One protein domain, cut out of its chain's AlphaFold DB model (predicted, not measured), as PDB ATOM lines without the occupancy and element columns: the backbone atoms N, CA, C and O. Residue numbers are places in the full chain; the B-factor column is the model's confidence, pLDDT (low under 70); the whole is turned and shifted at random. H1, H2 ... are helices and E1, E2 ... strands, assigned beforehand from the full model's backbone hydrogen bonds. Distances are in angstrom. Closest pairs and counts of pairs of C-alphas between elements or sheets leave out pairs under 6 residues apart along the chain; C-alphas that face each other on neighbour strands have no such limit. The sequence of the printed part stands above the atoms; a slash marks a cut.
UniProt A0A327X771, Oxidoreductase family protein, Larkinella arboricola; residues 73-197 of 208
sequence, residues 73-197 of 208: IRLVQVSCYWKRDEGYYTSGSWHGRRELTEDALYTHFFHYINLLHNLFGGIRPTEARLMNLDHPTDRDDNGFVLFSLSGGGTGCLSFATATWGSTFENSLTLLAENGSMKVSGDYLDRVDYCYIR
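This is residues 73 to 197 of the 208 residues of the protein "Oxidoreductase family protein" of Larkinella arboricola (UniProt A0A327X771). The domain is a broad, twisted wall of seven strands, with helix H3 lying along one of its faces over E4 and the other face bare of named helices. Past one end of the strands, H1 and the loop of residues 90 to 103 lengthen the model, and H2 leads the chain back to graze the sheet. The printed part has 125 residues, with seven named strands and three named helices in the order E1 H1 H2 H3 E2 E3 E4 E5 E6 E7. The sheet runs E2 E3 E4 E1 E5 E6 E7 and is mixed, with E4 and E1 parallel and the other neighbours antiparallel; the class is mixed, helices and strands. The whole is compact, with a radius of gyration of the C-alphas of 15.7 A, and elongated, with spans of 53 by 28 by 21 A.

E1, residues 73 to 81, is an inner strand. Its parallel neighbour is E4, residues 154 to 160, at 2 degrees, with N 78 and O 156 within hydrogen-bond range at 2.8 A. Its antiparallel neighbour is E5, residues 169 to 176, at 175 degrees, with N 77 and O 173 at 2.9 A. H1, residues 86 to 89, is not on the sheet and is apart from H2, residues 104 to 107. H2 only grazes the sheet with its residues 104 to 105; the C-alphas of Ala 104 and Asn 142 are 7.6 A apart. H2 and H3, residues 110 to 120, meet only through their link. H3 is on the sheet at a height of 8.4 A, over E4, and runs along the strands, at 20 degrees to E4 on the local plane. H3 and the sheet make two layers, a helix on one face of a sheet. The closest C-alphas of H3 and E2, residues 123 to 131, are those of His 117 and Ile 123, 5.8 A apart. E2, E3, residues 142 to 149, and E4 form a meander, each strand the antiparallel neighbour of the one before. In the hairpin of E2 and E3, N 126 and O 146 are 2.8 A apart; in that of E3 and E4, N 145 and O 157 are 2.8 A apart. E5, E6, residues 179 to 184, and E7, residues 190 to 196, form a second meander of two hairpins, with N 174 and O 181 at 2.8 A and N 182 and O 193 at 2.8 A. E2 and E7 are the edge strands. In H3 every O i to N i+4 pair is within hydrogen-bond range; H1 and H2 are too short for such a pair, and their one O i to N i+3 pair is within range in H1 but not in H2.

E1 begins at C-alpha 73, (-23.148, 26.844, 16.440), and is 24.1 A long. H1 measures 5.3 A, H2 5.2 A and H3 15.5 A, with C-alpha 110 at (-28.703, 5.660, 18.809). E2 is 22.1 A long and bends by 70 degrees at residue 126. E3 measures 22.8 A, E4 20.7 A, E5 22.3 A, E6 17.2 A and E7 17.0 A. E7 ends at C-alpha 196, (-32.292, 34.755, 19.553).

The two C-alphas farthest apart are those of Gly 92 and Arg 197, 53.6 A. The printed part has no cut. The link from H1 to H2, residues 90 to 103, is long. The mean pLDDT of the printed part is 82.3; residues 86 to 107 and 137 to 139 are under 70.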
ATOM      1  N   ILE A  73     -22.865  27.698  15.282       96.75
ATOM      2  CA  ILE A  73     -23.148  26.844  16.440       96.75
ATOM      3  C   ILE A  73     -21.826  26.528  17.135       96.75
ATOM      4  O   ILE A  73     -20.886  26.052  16.503       96.75
ATOM      5  N   ARG A  74     -21.751  26.793  18.440       96.69
ATOM      6  CA  ARG A  74     -20.517  26.666  19.230       96.69
ATOM      7  C   ARG A  74     -20.525  25.423  20.106       96.69
ATOM      8  O   ARG A  74     -19.525  24.707  20.149       96.69
ATOM      9  N   LEU A  75     -21.644  25.179  20.788       97.75
ATOM     10  CA  LEU A  75     -21.791  24.080  21.736       97.75
ATOM     11  C   LEU A  75     -23.161  23.417  21.604       97.75
ATOM     12  O   LEU A  75     -24.181  24.106  21.538       97.75
ATOM     13  N   VAL A  76     -23.176  22.087  21.637       97.75
ATOM     14  CA  VAL A  76     -24.386  21.269  21.749       97.75
ATOM     15  C   VAL A  76     -24.238  20.300  22.917       97.75
ATOM     16  O   VAL A  76     -23.279  19.539  22.972       97.75
ATOM     17  N   GLN A  77     -25.196  20.294  23.837       97.81
ATOM     18  CA  GLN A  77     -25.267  19.329  24.932       97.81
ATOM     19  C   GLN A  77     -26.551  18.525  24.788       97.81
ATOM     20  O   GLN A  77     -27.631  19.110  24.738       97.81
ATOM     21  N   VAL A  78     -26.439  17.201  24.754       96.62
ATOM     22  CA  VAL A  78     -27.577  16.284  24.822       96.62
ATOM     23  C   VAL A  78     -27.460  15.461  26.096       96.62
ATOM     24  O   VAL A  78     -26.407  14.882  26.357       96.62
ATOM     25  N   SER A  79     -28.535  15.420  26.877       96.19
ATOM     26  CA  SER A  79     -28.601  14.686  28.141       96.19
ATOM     27  C   SER A  79     -29.787  13.730  28.126       96.19
ATOM     28  O   SER A  79     -30.924  14.169  27.943       96.19
ATOM     29  N   CYS A  80     -29.516  12.436  28.310       93.81
ATOM     30  CA  CYS A  80     -30.519  11.371  28.239       93.81
ATOM     31  C   CYS A  80     -30.380  10.420  29.435       93.81
ATOM     32  O   CYS A  80     -29.570   9.497  29.428       93.81
ATOM     33  N   TYR A  81     -31.168  10.644  30.476       93.69
ATOM     34  CA  TYR A  81     -31.039   9.965  31.761       93.69
ATOM     35  C   TYR A  81     -32.321   9.204  32.068       93.69
ATOM     36  O   TYR A  81     -33.343   9.782  32.445       93.69
ATOM     37  N   TRP A  82     -32.285   7.900  31.828       89.38
ATOM     38  CA  TRP A  82     -33.438   7.012  31.851       89.38
ATOM     39  C   TRP A  82     -33.366   6.060  33.031       89.38
ATOM     40  O   TRP A  82     -32.279   5.637  33.417       89.38
ATOM     41  N   LYS A  83     -34.538   5.654  33.533       85.38
ATOM     42  CA  LYS A  83     -34.628   4.499  34.423       85.38
ATOM     43  C   LYS A  83     -34.879   3.254  33.595       85.38
ATOM     44  O   LYS A  83     -35.852   3.190  32.836       85.38
ATOM     45  N   ARG A  84     -34.031   2.250  33.753       83.19
ATOM     46  CA  ARG A  84     -34.339   0.867  33.409       83.19
ATOM     47  C   ARG A  84     -34.228   0.047  34.684       83.19
ATOM     48  O   ARG A  84     -33.275   0.188  35.439       83.19
ATOM     49  N   ASP A  85     -35.269  -0.724  34.966       75.25
ATOM     50  CA  ASP A  85     -35.286  -1.599  36.134       75.25
ATOM     51  C   ASP A  85     -34.576  -2.909  35.805       75.25
ATOM     52  O   ASP A  85     -34.509  -3.310  34.642       75.25
ATOM     53  N   GLU A  86     -34.119  -3.630  36.829       67.44
ATOM     54  CA  GLU A  86     -33.487  -4.947  36.668       67.44
ATOM     55  C   GLU A  86     -34.348  -5.903  35.831       67.44
ATOM     56  O   GLU A  86     -33.824  -6.646  35.002       67.44
ATOM     57  N   GLY A  87     -35.678  -5.817  35.964       63.47
ATOM     58  CA  GLY A  87     -36.638  -6.575  35.160       63.47
ATOM     59  C   GLY A  87     -36.448  -6.411  33.647       63.47
ATOM     60  O   GLY A  87     -36.657  -7.369  32.906       63.47
ATOM     61  N   TYR A  88     -35.974  -5.253  33.181       63.84
ATOM     62  CA  TYR A  88     -35.644  -5.016  31.773       63.84
ATOM     63  C   TYR A  88     -34.501  -5.926  31.290       63.84
ATOM     64  O   TYR A  88     -34.581  -6.487  30.193       63.84
ATOM     65  N   TYR A  89     -33.489  -6.129  32.137       60.16
ATOM     66  CA  TYR A  89     -32.284  -6.913  31.848       60.16
ATOM     67  C   TYR A  89     -32.371  -8.383  32.303       60.16
ATOM     68  O   TYR A  89     -31.449  -9.158  32.041       60.16
ATOM     69  N   THR A  90     -33.465  -8.808  32.952       59.91
ATOM     70  CA  THR A  90     -33.645 -10.211  33.376       59.91
ATOM     71  C   THR A  90     -33.675 -11.200  32.202       59.91
ATOM     72  O   THR A  90     -34.191 -10.928  31.115       59.91
ATOM     73  N   SER A  91     -33.159 -12.404  32.455       49.88
ATOM     74  CA  SER A  91     -32.819 -13.482  31.512       49.88
ATOM     75  C   SER A  91     -33.987 -14.139  30.740       49.88
ATOM     76  O   SER A  91     -33.798 -15.161  30.083       49.88
ATOM     77  N   GLY A  92     -35.182 -13.543  30.745       49.97
ATOM     78  CA  GLY A  92     -36.341 -13.969  29.949       49.97
ATOM     79  C   GLY A  92     -36.712 -13.025  28.797       49.97
ATOM     80  O   GLY A  92     -37.385 -13.453  27.858       49.97
ATOM     81  N   SER A  93     -36.266 -11.765  28.835       53.62
ATOM     82  CA  SER A  93     -36.525 -10.774  27.784       53.62
ATOM     83  C   SER A  93     -35.466 -10.873  26.676       53.62
ATOM     84  O   SER A  93     -34.342 -11.317  26.918       53.62
ATOM     85  N   TRP A  94     -35.782 -10.453  25.446       55.53
ATOM     86  CA  TRP A  94     -34.764 -10.395  24.385       55.53
ATOM     87  C   TRP A  94     -33.635  -9.403  24.717       55.53
ATOM     88  O   TRP A  94     -32.522  -9.592  24.239       55.53
ATOM     89  N   HIS A  95     -33.892  -8.428  25.599       47.62
ATOM     90  CA  HIS A  95     -32.903  -7.480  26.115       47.62
ATOM     91  C   HIS A  95     -31.978  -8.076  27.193       47.62
ATOM     92  O   HIS A  95     -30.910  -7.534  27.455       47.62
ATOM     93  N   GLY A  96     -32.351  -9.195  27.817       47.94
ATOM     94  CA  GLY A  96     -31.492  -9.937  28.748       47.94
ATOM     95  C   GLY A  96     -30.662 -11.039  28.077       47.94
ATOM     96  O   GLY A  96     -29.796 -11.643  28.712       47.94
ATOM     97  N   ARG A  97     -30.914 -11.344  26.794       51.62
ATOM     98  CA  ARG A  97     -30.193 -12.396  26.062       51.62
ATOM     99  C   ARG A  97     -28.896 -11.837  25.486       51.62
ATOM    100  O   ARG A  97     -28.917 -11.097  24.511       51.62
ATOM    101  N   ARG A  98     -27.767 -12.282  26.046       48.75
ATOM    102  CA  ARG A  98     -26.384 -11.880  25.697       48.75
ATOM    103  C   ARG A  98     -26.078 -11.790  24.195       48.75
ATOM    104  O   ARG A  98     -25.247 -10.977  23.803       48.75
ATOM    105  N   GLU A  99     -26.716 -12.629  23.384       48.81
ATOM    106  CA  GLU A  99     -26.521 -12.733  21.930       48.81
ATOM    107  C   GLU A  99     -27.309 -11.685  21.124       48.81
ATOM    108  O   GLU A  99     -27.008 -11.466  19.955       48.81
ATOM    109  N   LEU A 100     -28.317 -11.053  21.735       42.59
ATOM    110  CA  LEU A 100     -29.281 -10.167  21.072       42.59
ATOM    111  C   LEU A 100     -29.238  -8.725  21.588       42.59
ATOM    112  O   LEU A 100     -29.696  -7.827  20.882       42.59
ATOM    113  N   THR A 101     -28.708  -8.490  22.792       49.28
ATOM    114  CA  THR A 101     -28.599  -7.137  23.347       49.28
ATOM    115  C   THR A 101     -27.273  -6.488  22.990       49.28
ATOM    116  O   THR A 101     -26.199  -7.001  23.314       49.28
ATOM    117  N   GLU A 102     -27.361  -5.343  22.324       58.62
ATOM    118  CA  GLU A 102     -26.231  -4.452  22.098       58.62
ATOM    119  C   GLU A 102     -26.072  -3.481  23.293       58.62
ATOM    120  O   GLU A 102     -26.888  -3.450  24.215       58.62
ATOM    121  N   ASP A 103     -24.973  -2.736  23.290       67.00
ATOM    122  CA  ASP A 103     -24.557  -1.744  24.293       67.00
ATOM    123  C   ASP A 103     -25.630  -0.652  24.520       67.00
ATOM    124  O   ASP A 103     -26.394  -0.341  23.597       67.00
ATOM    125  N   ALA A 104     -25.732  -0.034  25.709       69.12
ATOM    126  CA  ALA A 104     -26.832   0.905  26.001       69.12
ATOM    127  C   ALA A 104     -26.841   2.115  25.061       69.12
ATOM    128  O   ALA A 104     -27.913   2.520  24.594       69.12
ATOM    129  N   LEU A 105     -25.665   2.650  24.715       65.00
ATOM    130  CA  LEU A 105     -25.536   3.679  23.676       65.00
ATOM    131  C   LEU A 105     -26.266   3.280  22.388       65.00
ATOM    132  O   LEU A 105     -26.940   4.094  21.758       65.00
ATOM    133  N   TYR A 106     -26.141   2.017  22.007       68.00
ATOM    134  CA  TYR A 106     -26.670   1.507  20.763       68.00
ATOM    135  C   TYR A 106     -28.148   1.139  20.851       68.00
ATOM    136  O   TYR A 106     -28.946   1.553  20.015       68.00
ATOM    137  N   THR A 107     -28.538   0.366  21.859       66.69
ATOM    138  CA  THR A 107     -29.913  -0.118  21.991       66.69
ATOM    139  C   THR A 107     -30.867   1.004  22.373       66.69
ATOM    140  O   THR A 107     -32.003   1.039  21.900       66.69
ATOM    141  N   HIS A 108     -30.416   1.941  23.206       71.81
ATOM    142  CA  HIS A 108     -31.267   2.999  23.719       71.81
ATOM    143  C   HIS A 108     -31.027   4.327  23.038       71.81
ATOM    144  O   HIS A 108     -31.999   4.950  22.637       71.81
ATOM    145  N   PHE A 109     -29.780   4.765  22.872       79.25
ATOM    146  CA  PHE A 109     -29.494   6.171  22.573       79.25
ATOM    147  C   PHE A 109     -29.083   6.458  21.119       79.25
ATOM    148  O   PHE A 109     -28.860   7.620  20.776       79.25
ATOM    149  N   PHE A 110     -29.074   5.459  20.222       78.12
ATOM    150  CA  PHE A 110     -28.703   5.660  18.809       78.12
ATOM    151  C   PHE A 110     -29.581   6.706  18.101       78.12
ATOM    152  O   PHE A 110     -29.112   7.448  17.239       78.12
ATOM    153  N   HIS A 111     -30.854   6.810  18.489       80.25
ATOM    154  CA  HIS A 111     -31.776   7.783  17.913       80.25
ATOM    155  C   HIS A 111     -31.362   9.236  18.213       80.25
ATOM    156  O   HIS A 111     -31.627  10.116  17.393       80.25
ATOM    157  N   TYR A 112     -30.639   9.496  19.310       85.31
ATOM    158  CA  TYR A 112     -30.051  10.812  19.583       85.31
ATOM    159  C   TYR A 112     -28.846  11.106  18.689       85.31
ATOM    160  O   TYR A 112     -28.691  12.237  18.239       85.31
ATOM    161  N   ILE A 113     -28.026  10.102  18.359       82.62
ATOM    162  CA  ILE A 113     -26.947  10.259  17.368       82.62
ATOM    163  C   ILE A 113     -27.553  10.623  16.005       82.62
ATOM    164  O   ILE A 113     -27.120  11.585  15.370       82.62
ATOM    165  N   ASN A 114     -28.613   9.926  15.591       79.62
ATOM    166  CA  ASN A 114     -29.328  10.235  14.350       79.62
ATOM    167  C   ASN A 114     -29.960  11.634  14.371       79.62
ATOM    168  O   ASN A 114     -29.874  12.363  13.382       79.62
ATOM    169  N   LEU A 115     -30.550  12.042  15.499       86.00
ATOM    170  CA  LEU A 115     -31.065  13.400  15.681       86.00
ATOM    171  C   LEU A 115     -29.958  14.445  15.495       86.00
ATOM    172  O   LEU A 115     -30.151  15.412  14.759       86.00
ATOM    173  N   LEU A 116     -28.790  14.240  16.109       89.06
ATOM    174  CA  LEU A 116     -27.634  15.128  15.970       89.06
ATOM    175  C   LEU A 116     -27.164  15.220  14.509       89.06
ATOM    176  O   LEU A 116     -26.929  16.321  14.011       89.06
ATOM    177  N   HIS A 117     -27.098  14.092  13.793       85.12
ATOM    178  CA  HIS A 117     -26.805  14.080  12.356       85.12
ATOM    179  C   HIS A 117     -27.826  14.892  11.554       85.12
ATOM    180  O   HIS A 117     -27.446  15.703  10.708       85.12
ATOM    181  N   ASN A 118     -29.115  14.712  11.844       84.44
ATOM    182  CA  ASN A 118     -30.206  15.373  11.139       84.44
ATOM    183  C   ASN A 118     -30.245  16.893  11.373       84.44
ATOM    184  O   ASN A 118     -30.537  17.650  10.446       84.44
ATOM    185  N   LEU A 119     -29.965  17.332  12.604       89.44
ATOM    186  CA  LEU A 119     -29.989  18.745  12.984       89.44
ATOM    187  C   LEU A 119     -28.751  19.501  12.495       89.44
ATOM    188  O   LEU A 119     -28.883  20.629  12.029       89.44
ATOM    189  N   PHE A 120     -27.566  18.894  12.583       89.50
ATOM    190  CA  PHE A 120     -26.294  19.595  12.370       89.50
ATOM    191  C   PHE A 120     -25.566  19.208  11.078       89.50
ATOM    192  O   PHE A 120     -24.435  19.633  10.855       89.50
ATOM    193  N   GLY A 121     -26.202  18.414  10.210       82.12
ATOM    194  CA  GLY A 121     -25.591  17.974   8.952       82.12
ATOM    195  C   GLY A 121     -24.415  17.020   9.171       82.12
ATOM    196  O   GLY A 121     -23.478  16.994   8.378       82.12
ATOM    197  N   GLY A 122     -24.463  16.260  10.266       78.69
ATOM    198  CA  GLY A 122     -23.444  15.300  10.663       78.69
ATOM    199  C   GLY A 122     -22.614  15.727  11.869       78.69
ATOM    200  O   GLY A 122     -22.292  16.899  12.062       78.69
ATOM    201  N   ILE A 123     -22.241  14.732  12.672       84.06
ATOM    202  CA  ILE A 123     -21.281  14.884  13.761       84.06
ATOM    203  C   ILE A 123     -20.088  13.964  13.518       84.06
ATOM    204  O   ILE A 123     -20.211  12.889  12.932       84.06
ATOM    205  N   ARG A 124     -18.914  14.384  13.980       83.81
ATOM    206  CA  ARG A 124     -17.718  13.548  14.017       83.81
ATOM    207  C   ARG A 124     -17.332  13.338  15.472       83.81
ATOM    208  O   ARG A 124     -16.842  14.277  16.096       83.81
ATOM    209  N   PRO A 125     -17.527  12.138  16.017       82.44
ATOM    210  CA  PRO A 125     -17.113  11.861  17.376       82.44
ATOM    211  C   PRO A 125     -15.598  11.960  17.551       82.44
ATOM    212  O   PRO A 125     -14.832  11.569  16.667       82.44
ATOM    213  N   THR A 126     -15.182  12.481  18.698       82.94
ATOM    214  CA  THR A 126     -13.779  12.703  19.061       82.94
ATOM    215  C   THR A 126     -13.352  11.811  20.217       82.94
ATOM    216  O   THR A 126     -12.231  11.312  20.214       82.94
ATOM    217  N   GLU A 127     -14.247  11.568  21.174       82.44
ATOM    218  CA  GLU A 127     -13.991  10.729  22.341       82.44
ATOM    219  C   GLU A 127     -15.292  10.076  22.804       82.44
ATOM    220  O   GLU A 127     -16.371  10.644  22.653       82.44
ATOM    221  N   ALA A 128     -15.200   8.881  23.374       81.62
ATOM    222  CA  ALA A 128     -16.320   8.233  24.031       81.62
ATOM    223  C   ALA A 128     -15.822   7.484  25.261       81.62
ATOM    224  O   ALA A 128     -14.767   6.845  25.217       81.62
ATOM    225  N   ARG A 129     -16.608   7.539  26.333       83.44
ATOM    226  CA  ARG A 129     -16.393   6.758  27.544       83.44
ATOM    227  C   ARG A 129     -17.684   6.048  27.906       83.44
ATOM    228  O   ARG A 129     -18.702   6.697  28.130       83.44
ATOM    229  N   LEU A 130     -17.603   4.728  27.972       82.56
ATOM    230  CA  LEU A 130     -18.700   3.830  28.304       82.56
ATOM    231  C   LEU A 130     -18.357   3.111  29.603       82.56
ATOM    232  O   LEU A 130     -17.202   2.731  29.809       82.56
ATOM    233  N   MET A 131     -19.328   2.985  30.496       83.31
ATOM    234  CA  MET A 131     -19.151   2.417  31.826       83.31
ATOM    235  C   MET A 131     -20.381   1.592  32.183       83.31
ATOM    236  O   MET A 131     -21.500   1.970  31.839       83.31
ATOM    237  N   ASN A 132     -20.161   0.498  32.909       83.62
ATOM    238  CA  ASN A 132     -21.215  -0.158  33.665       83.62
ATOM    239  C   ASN A 132     -21.041   0.179  35.150       83.62
ATOM    240  O   ASN A 132     -19.984  -0.127  35.711       83.62
ATOM    241  N   LEU A 133     -22.027   0.839  35.755       83.44
ATOM    242  CA  LEU A 133     -21.954   1.317  37.137       83.44
ATOM    243  C   LEU A 133     -23.051   0.767  38.059       83.44
ATOM    244  O   LEU A 133     -22.848   0.819  39.269       83.44
ATOM    245  N   ASP A 134     -24.168   0.258  37.533       80.12
ATOM    246  CA  ASP A 134     -25.336  -0.119  38.348       80.12
ATOM    247  C   ASP A 134     -25.882  -1.514  38.003       80.12
ATOM    248  O   ASP A 134     -26.245  -2.284  38.891       80.12
ATOM    249  N   HIS A 135     -25.905  -1.891  36.722       75.75
ATOM    250  CA  HIS A 135     -26.547  -3.139  36.303       75.75
ATOM    251  C   HIS A 135     -25.605  -4.353  36.389       75.75
ATOM    252  O   HIS A 135     -24.445  -4.271  35.978       75.75
ATOM    253  N   PRO A 136     -26.086  -5.544  36.803       71.00
ATOM    254  CA  PRO A 136     -25.288  -6.774  36.868       71.00
ATOM    255  C   PRO A 136     -25.086  -7.407  35.476       71.00
ATOM    256  O   PRO A 136     -25.405  -8.573  35.241       71.00
ATOM    257  N   THR A 137     -24.582  -6.627  34.521       69.94
ATOM    258  CA  THR A 137     -24.318  -7.037  33.136       69.94
ATOM    259  C   THR A 137     -22.867  -6.733  32.749       69.94
ATOM    260  O   THR A 137     -22.120  -6.124  33.506       69.94
ATOM    261  N   ASP A 138     -22.416  -7.178  31.582       68.12
ATOM    262  CA  ASP A 138     -21.137  -6.754  30.991       68.12
ATOM    263  C   ASP A 138     -21.300  -5.557  30.038       68.12
ATOM    264  O   ASP A 138     -20.337  -5.157  29.388       68.12
ATOM    265  N   ARG A 139     -22.508  -4.986  29.960       69.94
ATOM    266  CA  ARG A 139     -22.877  -3.899  29.049       69.94
ATOM    267  C   ARG A 139     -22.818  -2.560  29.753       69.94
ATOM    268  O   ARG A 139     -23.106  -2.477  30.944       69.94
ATOM    269  N   ASP A 140     -22.461  -1.516  29.014       75.69
ATOM    270  CA  ASP A 140     -22.550  -0.156  29.522       75.69
ATOM    271  C   ASP A 140     -23.993   0.195  29.866       75.69
ATOM    272  O   ASP A 140     -24.932  -0.180  29.168       75.69
ATOM    273  N   ASP A 141     -24.155   0.940  30.947       82.94
ATOM    274  CA  ASP A 141     -25.410   1.560  31.360       82.94
ATOM    275  C   ASP A 141     -25.255   3.076  31.529       82.94
ATOM    276  O   ASP A 141     -26.239   3.786  31.724       82.94
ATOM    277  N   ASN A 142     -24.028   3.585  31.417       86.31
ATOM    278  CA  ASN A 142     -23.670   4.988  31.529       86.31
ATOM    279  C   ASN A 142     -22.597   5.342  30.499       86.31
ATOM    280  O   ASN A 142     -21.680   4.564  30.224       86.31
ATOM    281  N   GLY A 143     -22.631   6.571  29.994       88.06
ATOM    282  CA  GLY A 143     -21.546   7.043  29.153       88.06
ATOM    283  C   GLY A 143     -21.663   8.480  28.692       88.06
ATOM    284  O   GLY A 143     -22.660   9.173  28.902       88.06
ATOM    285  N   PHE A 144     -20.598   8.926  28.037       89.81
ATOM    286  CA  PHE A 144     -20.598  10.169  27.288       89.81
ATOM    287  C   PHE A 144     -19.821  10.038  25.982       89.81
ATOM    288  O   PHE A 144     -18.852   9.285  25.883       89.81
ATOM    289  N   VAL A 145     -20.248  10.801  24.981       88.69
ATOM    290  CA  VAL A 145     -19.620  10.904  23.665       88.69
ATOM    291  C   VAL A 145     -19.365  12.374  23.374       88.69
ATOM    292  O   VAL A 145     -20.308  13.153  23.252       88.69
ATOM    293  N   LEU A 146     -18.096  12.745  23.238       90.56
ATOM    294  CA  LEU A 146     -17.680  14.045  22.725       90.56
ATOM    295  C   LEU A 146     -17.614  13.993  21.200       90.56
ATOM    296  O   LEU A 146     -17.169  13.002  20.614       90.56
ATOM    297  N   PHE A 147     -18.045  15.067  20.548       89.44
ATOM    298  CA  PHE A 147     -18.040  15.172  19.095       89.44
ATOM    299  C   PHE A 147     -17.772  16.597  18.610       89.44
ATOM    300  O   PHE A 147     -18.063  17.586  19.281       89.44
ATOM    301  N   SER A 148     -17.244  16.699  17.395       91.06
ATOM    302  CA  SER A 148     -17.163  17.933  16.614       91.06
ATOM    303  C   SER A 148     -18.313  18.014  15.613       91.06
ATOM    304  O   SER A 148     -18.694  17.005  15.014       91.06
ATOM    305  N   LEU A 149     -18.840  19.216  15.407       90.12
ATOM    306  CA  LEU A 149     -19.799  19.535  14.356       90.12
ATOM    307  C   LEU A 149     -19.058  19.877  13.061       90.12
ATOM    308  O   LEU A 149     -17.970  20.454  13.092       90.12
ATOM    309  N   SER A 150     -19.680  19.598  11.917       83.12
ATOM    310  CA  SER A 150     -19.158  19.989  10.597       83.12
ATOM    311  C   SER A 150     -18.906  21.502  10.477       83.12
ATOM    312  O   SER A 150     -17.941  21.917   9.843       83.12
ATOM    313  N   GLY A 151     -19.724  22.323  11.148       80.81
ATOM    314  CA  GLY A 151     -19.598  23.786  11.211       80.81
ATOM    315  C   GLY A 151     -18.593  24.333  12.236       80.81
ATOM    316  O   GLY A 151     -18.616  25.527  12.514       80.81
ATOM    317  N   GLY A 152     -17.745  23.491  12.841       86.56
ATOM    318  CA  GLY A 152     -16.671  23.916  13.755       86.56
ATOM    319  C   GLY A 152     -17.041  24.008  15.240       86.56
ATOM    320  O   GLY A 152     -16.157  24.177  16.078       86.56
ATOM    321  N   GLY A 153     -18.320  23.859  15.592       93.81
ATOM    322  CA  GLY A 153     -18.749  23.703  16.982       93.81
ATOM    323  C   GLY A 153     -18.372  22.345  17.579       93.81
ATOM    324  O   GLY A 153     -17.925  21.430  16.887       93.81
ATOM    325  N   THR A 154     -18.601  22.192  18.879       96.00
ATOM    326  CA  THR A 154     -18.406  20.923  19.596       96.00
ATOM    327  C   THR A 154     -19.671  20.525  20.333       96.00
ATOM    328  O   THR A 154     -20.590  21.328  20.505       96.00
ATOM    329  N   GLY A 155     -19.742  19.281  20.776       96.50
ATOM    330  CA  GLY A 155     -20.815  18.862  21.645       96.50
ATOM    331  C   GLY A 155     -20.528  17.593  22.417       96.50
ATOM    332  O   GLY A 155     -19.506  16.933  22.227       96.50
ATOM    333  N   CYS A 156     -21.451  17.296  23.318       95.81
ATOM    334  CA  CYS A 156     -21.423  16.124  24.168       95.81
ATOM    335  C   CYS A 156     -22.815  15.495  24.215       95.81
ATOM    336  O   CYS A 156     -23.814  16.187  24.410       95.81
ATOM    337  N   LEU A 157     -22.870  14.178  24.042       93.88
ATOM    338  CA  LEU A 157     -24.015  13.348  24.390       93.88
ATOM    339  C   LEU A 157     -23.673  12.640  25.696       93.88
ATOM    340  O   LEU A 157     -22.736  11.852  25.721       93.88
ATOM    341  N   SER A 158     -24.412  12.910  26.765       94.62
ATOM    342  CA  SER A 158     -24.306  12.208  28.046       94.62
ATOM    343  C   SER A 158     -25.555  11.370  28.266       94.62
ATOM    344  O   SER A 158     -26.667  11.873  28.104       94.62
ATOM    345  N   PHE A 159     -25.387  10.106  28.640       91.94
ATOM    346  CA  PHE A 159     -26.513   9.199  28.805       91.94
ATOM    347  C   PHE A 159     -26.334   8.222  29.964       91.94
ATOM    348  O   PHE A 159     -25.213   7.891  30.353       91.94
ATOM    349  N   ALA A 160     -27.463   7.763  30.499       90.94
ATOM    350  CA  ALA A 160     -27.532   6.735  31.527       90.94
ATOM    351  C   ALA A 160     -28.865   5.978  31.449       90.94
ATOM    352  O   ALA A 160     -29.899   6.588  31.177       90.94
ATOM    353  N   THR A 161     -28.869   4.679  31.738       87.56
ATOM    354  CA  THR A 161     -30.078   3.874  32.006       87.56
ATOM    355  C   THR A 161     -30.255   3.549  33.493       87.56
ATOM    356  O   THR A 161     -31.254   2.944  33.885       87.56
ATOM    357  N   ALA A 162     -29.306   3.983  34.321       84.12
ATOM    358  CA  ALA A 162     -29.235   3.725  35.753       84.12
ATOM    359  C   ALA A 162     -29.687   4.922  36.613       84.12
ATOM    360  O   ALA A 162     -29.143   5.161  37.690       84.12
ATOM    361  N   THR A 163     -30.651   5.734  36.159       86.19
ATOM    362  CA  THR A 163     -31.164   6.800  37.037       86.19
ATOM    363  C   THR A 163     -31.899   6.213  38.237       86.19
ATOM    364  O   THR A 163     -32.470   5.127  38.173       86.19
ATOM    365  N   TRP A 164     -31.905   6.925  39.361       84.38
ATOM    366  CA  TRP A 164     -32.677   6.512  40.530       84.38
ATOM    367  C   TRP A 164     -34.148   6.938  40.404       84.38
ATOM    368  O   TRP A 164     -34.442   8.067  40.013       84.38
ATOM    369  N   GLY A 165     -35.076   6.055  40.782       86.12
ATOM    370  CA  GLY A 165     -36.511   6.351  40.877       86.12
ATOM    371  C   GLY A 165     -37.258   6.356  39.540       86.12
ATOM    372  O   GLY A 165     -38.118   5.508  39.323       86.12
ATOM    373  N   SER A 166     -36.952   7.295  38.644       85.50
ATOM    374  CA  SER A 166     -37.649   7.444  37.359       85.50
ATOM    375  C   SER A 166     -36.723   7.953  36.255       85.50
ATOM    376  O   SER A 166     -35.607   8.407  36.517       85.50
ATOM    377  N   THR A 167     -37.191   7.895  35.004       86.88
ATOM    378  CA  THR A 167     -36.577   8.664  33.912       86.88
ATOM    379  C   THR A 167     -36.530  10.131  34.325       86.88
ATOM    380  O   THR A 167     -37.531  10.679  34.787       86.88
ATOM    381  N   PHE A 168     -35.344  10.719  34.225       89.62
ATOM    382  CA  PHE A 168     -35.044  12.036  34.767       89.62
ATOM    383  C   PHE A 168     -35.034  13.108  33.680       89.62
ATOM    384  O   PHE A 168     -35.658  14.152  33.846       89.62
ATOM    385  N   GLU A 169     -34.339  12.866  32.566       92.31
ATOM    386  CA  GLU A 169     -34.135  13.915  31.570       92.31
ATOM    387  C   GLU A 169     -33.985  13.360  30.159       92.31
ATOM    388  O   GLU A 169     -33.271  12.388  29.924       92.31
ATOM    389  N   ASN A 170     -34.622  14.058  29.226       92.81
ATOM    390  CA  ASN A 170     -34.265  14.109  27.820       92.81
ATOM    391  C   ASN A 170     -34.165  15.584  27.469       92.81
ATOM    392  O   ASN A 170     -35.159  16.309  27.579       92.81
ATOM    393  N   SER A 171     -32.979  16.056  27.099       95.44
ATOM    394  CA  SER A 171     -32.804  17.448  26.705       95.44
ATOM    395  C   SER A 171     -31.715  17.643  25.660       95.44
ATOM    396  O   SER A 171     -30.758  16.875  25.564       95.44
ATOM    397  N   LEU A 172     -31.879  18.701  24.871       96.44
ATOM    398  CA  LEU A 172     -30.886  19.216  23.943       96.44
ATOM    399  C   LEU A 172     -30.754  20.718  24.181       96.44
ATOM    400  O   LEU A 172     -31.706  21.480  24.014       96.44
ATOM    401  N   THR A 173     -29.552  21.134  24.559       97.56
ATOM    402  CA  THR A 173     -29.158  22.536  24.699       97.56
ATOM    403  C   THR A 173     -28.209  22.910  23.573       97.56
ATOM    404  O   THR A 173     -27.267  22.180  23.271       97.56
ATOM    405  N   LEU A 174     -28.447  24.063  22.960       96.69
ATOM    406  CA  LEU A 174     -27.649  24.606  21.877       96.69
ATOM    407  C   LEU A 174     -27.241  26.040  22.207       96.69
ATOM    408  O   LEU A 174     -28.090  26.881  22.504       96.69
ATOM    409  N   LEU A 175     -25.941  26.314  22.100       97.56
ATOM    410  CA  LEU A 175     -25.364  27.649  22.196       97.56
ATOM    411  C   LEU A 175     -24.738  28.024  20.854       97.56
ATOM    412  O   LEU A 175     -23.874  27.315  20.327       97.56
ATOM    413  N   ALA A 176     -25.153  29.162  20.318       97.12
ATOM    414  CA  ALA A 176     -24.675  29.697  19.058       97.12
ATOM    415  C   ALA A 176     -24.272  31.169  19.202       97.12
ATOM    416  O   ALA A 176     -24.437  31.794  20.248       97.12
ATOM    417  N   GLU A 177     -23.701  31.719  18.139       96.44
ATOM    418  CA  GLU A 177     -23.231  33.099  18.075       96.44
ATOM    419  C   GLU A 177     -24.325  34.132  18.378       96.44
ATOM    420  O   GLU A 177     -24.100  35.064  19.153       96.44
ATOM    421  N   ASN A 178     -25.511  33.933  17.804       96.06
ATOM    422  CA  ASN A 178     -26.624  34.877  17.876       96.06
ATOM    423  C   ASN A 178     -27.808  34.356  18.690       96.06
ATOM    424  O   ASN A 178     -28.859  34.991  18.703       96.06
ATOM    425  N   GLY A 179     -27.677  33.232  19.390       94.50
ATOM    426  CA  GLY A 179     -28.778  32.730  20.197       94.50
ATOM    427  C   GLY A 179     -28.456  31.487  21.001       94.50
ATOM    428  O   GLY A 179     -27.380  30.898  20.911       94.50
ATOM    429  N   SER A 180     -29.403  31.100  21.839       95.56
ATOM    430  CA  SER A 180     -29.326  29.893  22.649       95.56
ATOM    431  C   SER A 180     -30.713  29.301  22.816       95.56
ATOM    432  O   SER A 180     -31.702  30.026  22.950       95.56
ATOM    433  N   MET A 181     -30.785  27.977  22.786       94.88
ATOM    434  CA  MET A 181     -32.037  27.236  22.862       94.88
ATOM    435  C   MET A 181     -31.870  26.003  23.740       94.88
ATOM    436  O   MET A 181     -30.817  25.370  23.727       94.88
ATOM    437  N   LYS A 182     -32.926  25.641  24.466       95.19
ATOM    438  CA  LYS A 182     -33.051  24.358  25.154       95.19
ATOM    439  C   LYS A 182     -34.404  23.748  24.818       95.19
ATOM    440  O   LYS A 182     -35.436  24.395  24.996       95.19
ATOM    441  N   VAL A 183     -34.383  22.505  24.357       92.75
ATOM    442  CA  VAL A 183     -35.570  21.659  24.214       92.75
ATOM    443  C   VAL A 183     -35.462  20.477  25.165       92.75
ATOM    444  O   VAL A 183     -34.364  19.976  25.404       92.75
ATOM    445  N   SER A 184     -36.581  20.051  25.735       92.56
ATOM    446  CA  SER A 184     -36.642  18.915  26.653       92.56
ATOM    447  C   SER A 184     -38.021  18.258  26.647       92.56
ATOM    448  O   SER A 184     -38.860  18.574  25.805       92.56
ATOM    449  N   GLY A 185     -38.245  17.337  27.582       87.38
ATOM    450  CA  GLY A 185     -39.460  16.535  27.692       87.38
ATOM    451  C   GLY A 185     -39.219  15.127  27.173       87.38
ATOM    452  O   GLY A 185     -38.220  14.880  26.497       87.38
ATOM    453  N   ASP A 186     -40.112  14.195  27.498       83.69
ATOM    454  CA  ASP A 186     -39.901  12.760  27.261       83.69
ATOM    455  C   ASP A 186     -39.566  12.443  25.800       83.69
ATOM    456  O   ASP A 186     -38.809  11.510  25.532       83.69
ATOM    457  N   TYR A 187     -40.054  13.271  24.872       82.12
ATOM    458  CA  TYR A 187     -39.815  13.152  23.435       82.12
ATOM    459  C   TYR A 187     -39.100  14.370  22.822       82.12
ATOM    460  O   TYR A 187     -39.120  14.530  21.603       82.12
ATOM    461  N   LEU A 188     -38.466  15.227  23.635       87.75
ATOM    462  CA  LEU A 188     -37.962  16.552  23.231       87.75
ATOM    463  C   LEU A 188     -39.076  17.448  22.652       87.75
ATOM    464  O   LEU A 188     -38.920  18.112  21.626       87.75
ATOM    465  N   ASP A 189     -40.236  17.439  23.301       84.81
ATOM    466  CA  ASP A 189     -41.477  18.075  22.862       84.81
ATOM    467  C   ASP A 189     -41.737  19.473  23.411       84.81
ATOM    468  O   ASP A 189     -42.599  20.192  22.895       84.81
ATOM    469  N   ARG A 190     -40.936  19.904  24.379       87.56
ATOM    470  CA  ARG A 190     -41.042  21.202  25.030       87.56
ATOM    471  C   ARG A 190     -39.833  22.071  24.716       87.56
ATOM    472  O   ARG A 190     -38.703  21.600  24.647       87.56
ATOM    473  N   VAL A 191     -40.068  23.369  24.553       89.56
ATOM    474  CA  VAL A 191     -39.008  24.382  24.522       89.56
ATOM    475  C   VAL A 191     -38.899  24.966  25.926       89.56
ATOM    476  O   VAL A 191     -39.827  25.625  26.381       89.56
ATOM    477  N   ASP A 192     -37.770  24.732  26.590       90.06
ATOM    478  CA  ASP A 192     -37.475  25.255  27.933       90.06
ATOM    479  C   ASP A 192     -36.746  26.595  27.901       90.06
ATOM    480  O   ASP A 192     -36.775  27.348  28.871       90.06
ATOM    481  N   TYR A 193     -36.075  26.906  26.795       91.06
ATOM    482  CA  TYR A 193     -35.397  28.181  26.628       91.06
ATOM    483  C   TYR A 193     -35.257  28.508  25.148       91.06
ATOM    484  O   TYR A 193     -34.919  27.642  24.339       91.06
ATOM    485  N   CYS A 194     -35.484  29.765  24.785       90.81
ATOM    486  CA  CYS A 194     -35.189  30.262  23.451       90.81
ATOM    487  C   CYS A 194     -34.934  31.764  23.514       90.81
ATOM    488  O   CYS A 194     -35.828  32.544  23.839       90.81
ATOM    489  N   TYR A 195     -33.711  32.157  23.182       90.19
ATOM    490  CA  TYR A 195     -33.328  33.550  23.035       90.19
ATOM    491  C   TYR A 195     -32.481  33.701  21.779       90.19
ATOM    492  O   TYR A 195     -31.408  33.106  21.678       90.19
ATOM    493  N   ILE A 196     -32.966  34.488  20.823       91.94
ATOM    494  CA  ILE A 196     -32.292  34.755  19.553       91.94
ATOM    495  C   ILE A 196     -32.178  36.269  19.407       91.94
ATOM    496  O   ILE A 196     -33.160  37.001  19.536       91.94
ATOM    497  N   ARG A 197     -30.958  36.748  19.173       89.31
ATOM    498  CA  ARG A 197     -30.637  38.165  19.026       89.31
ATOM    499  C   ARG A 197     -31.439  38.759  17.868       89.31
ATOM    500  O   ARG A 197     -31.476  38.188  16.784       89.31
TER     501      ARG A 197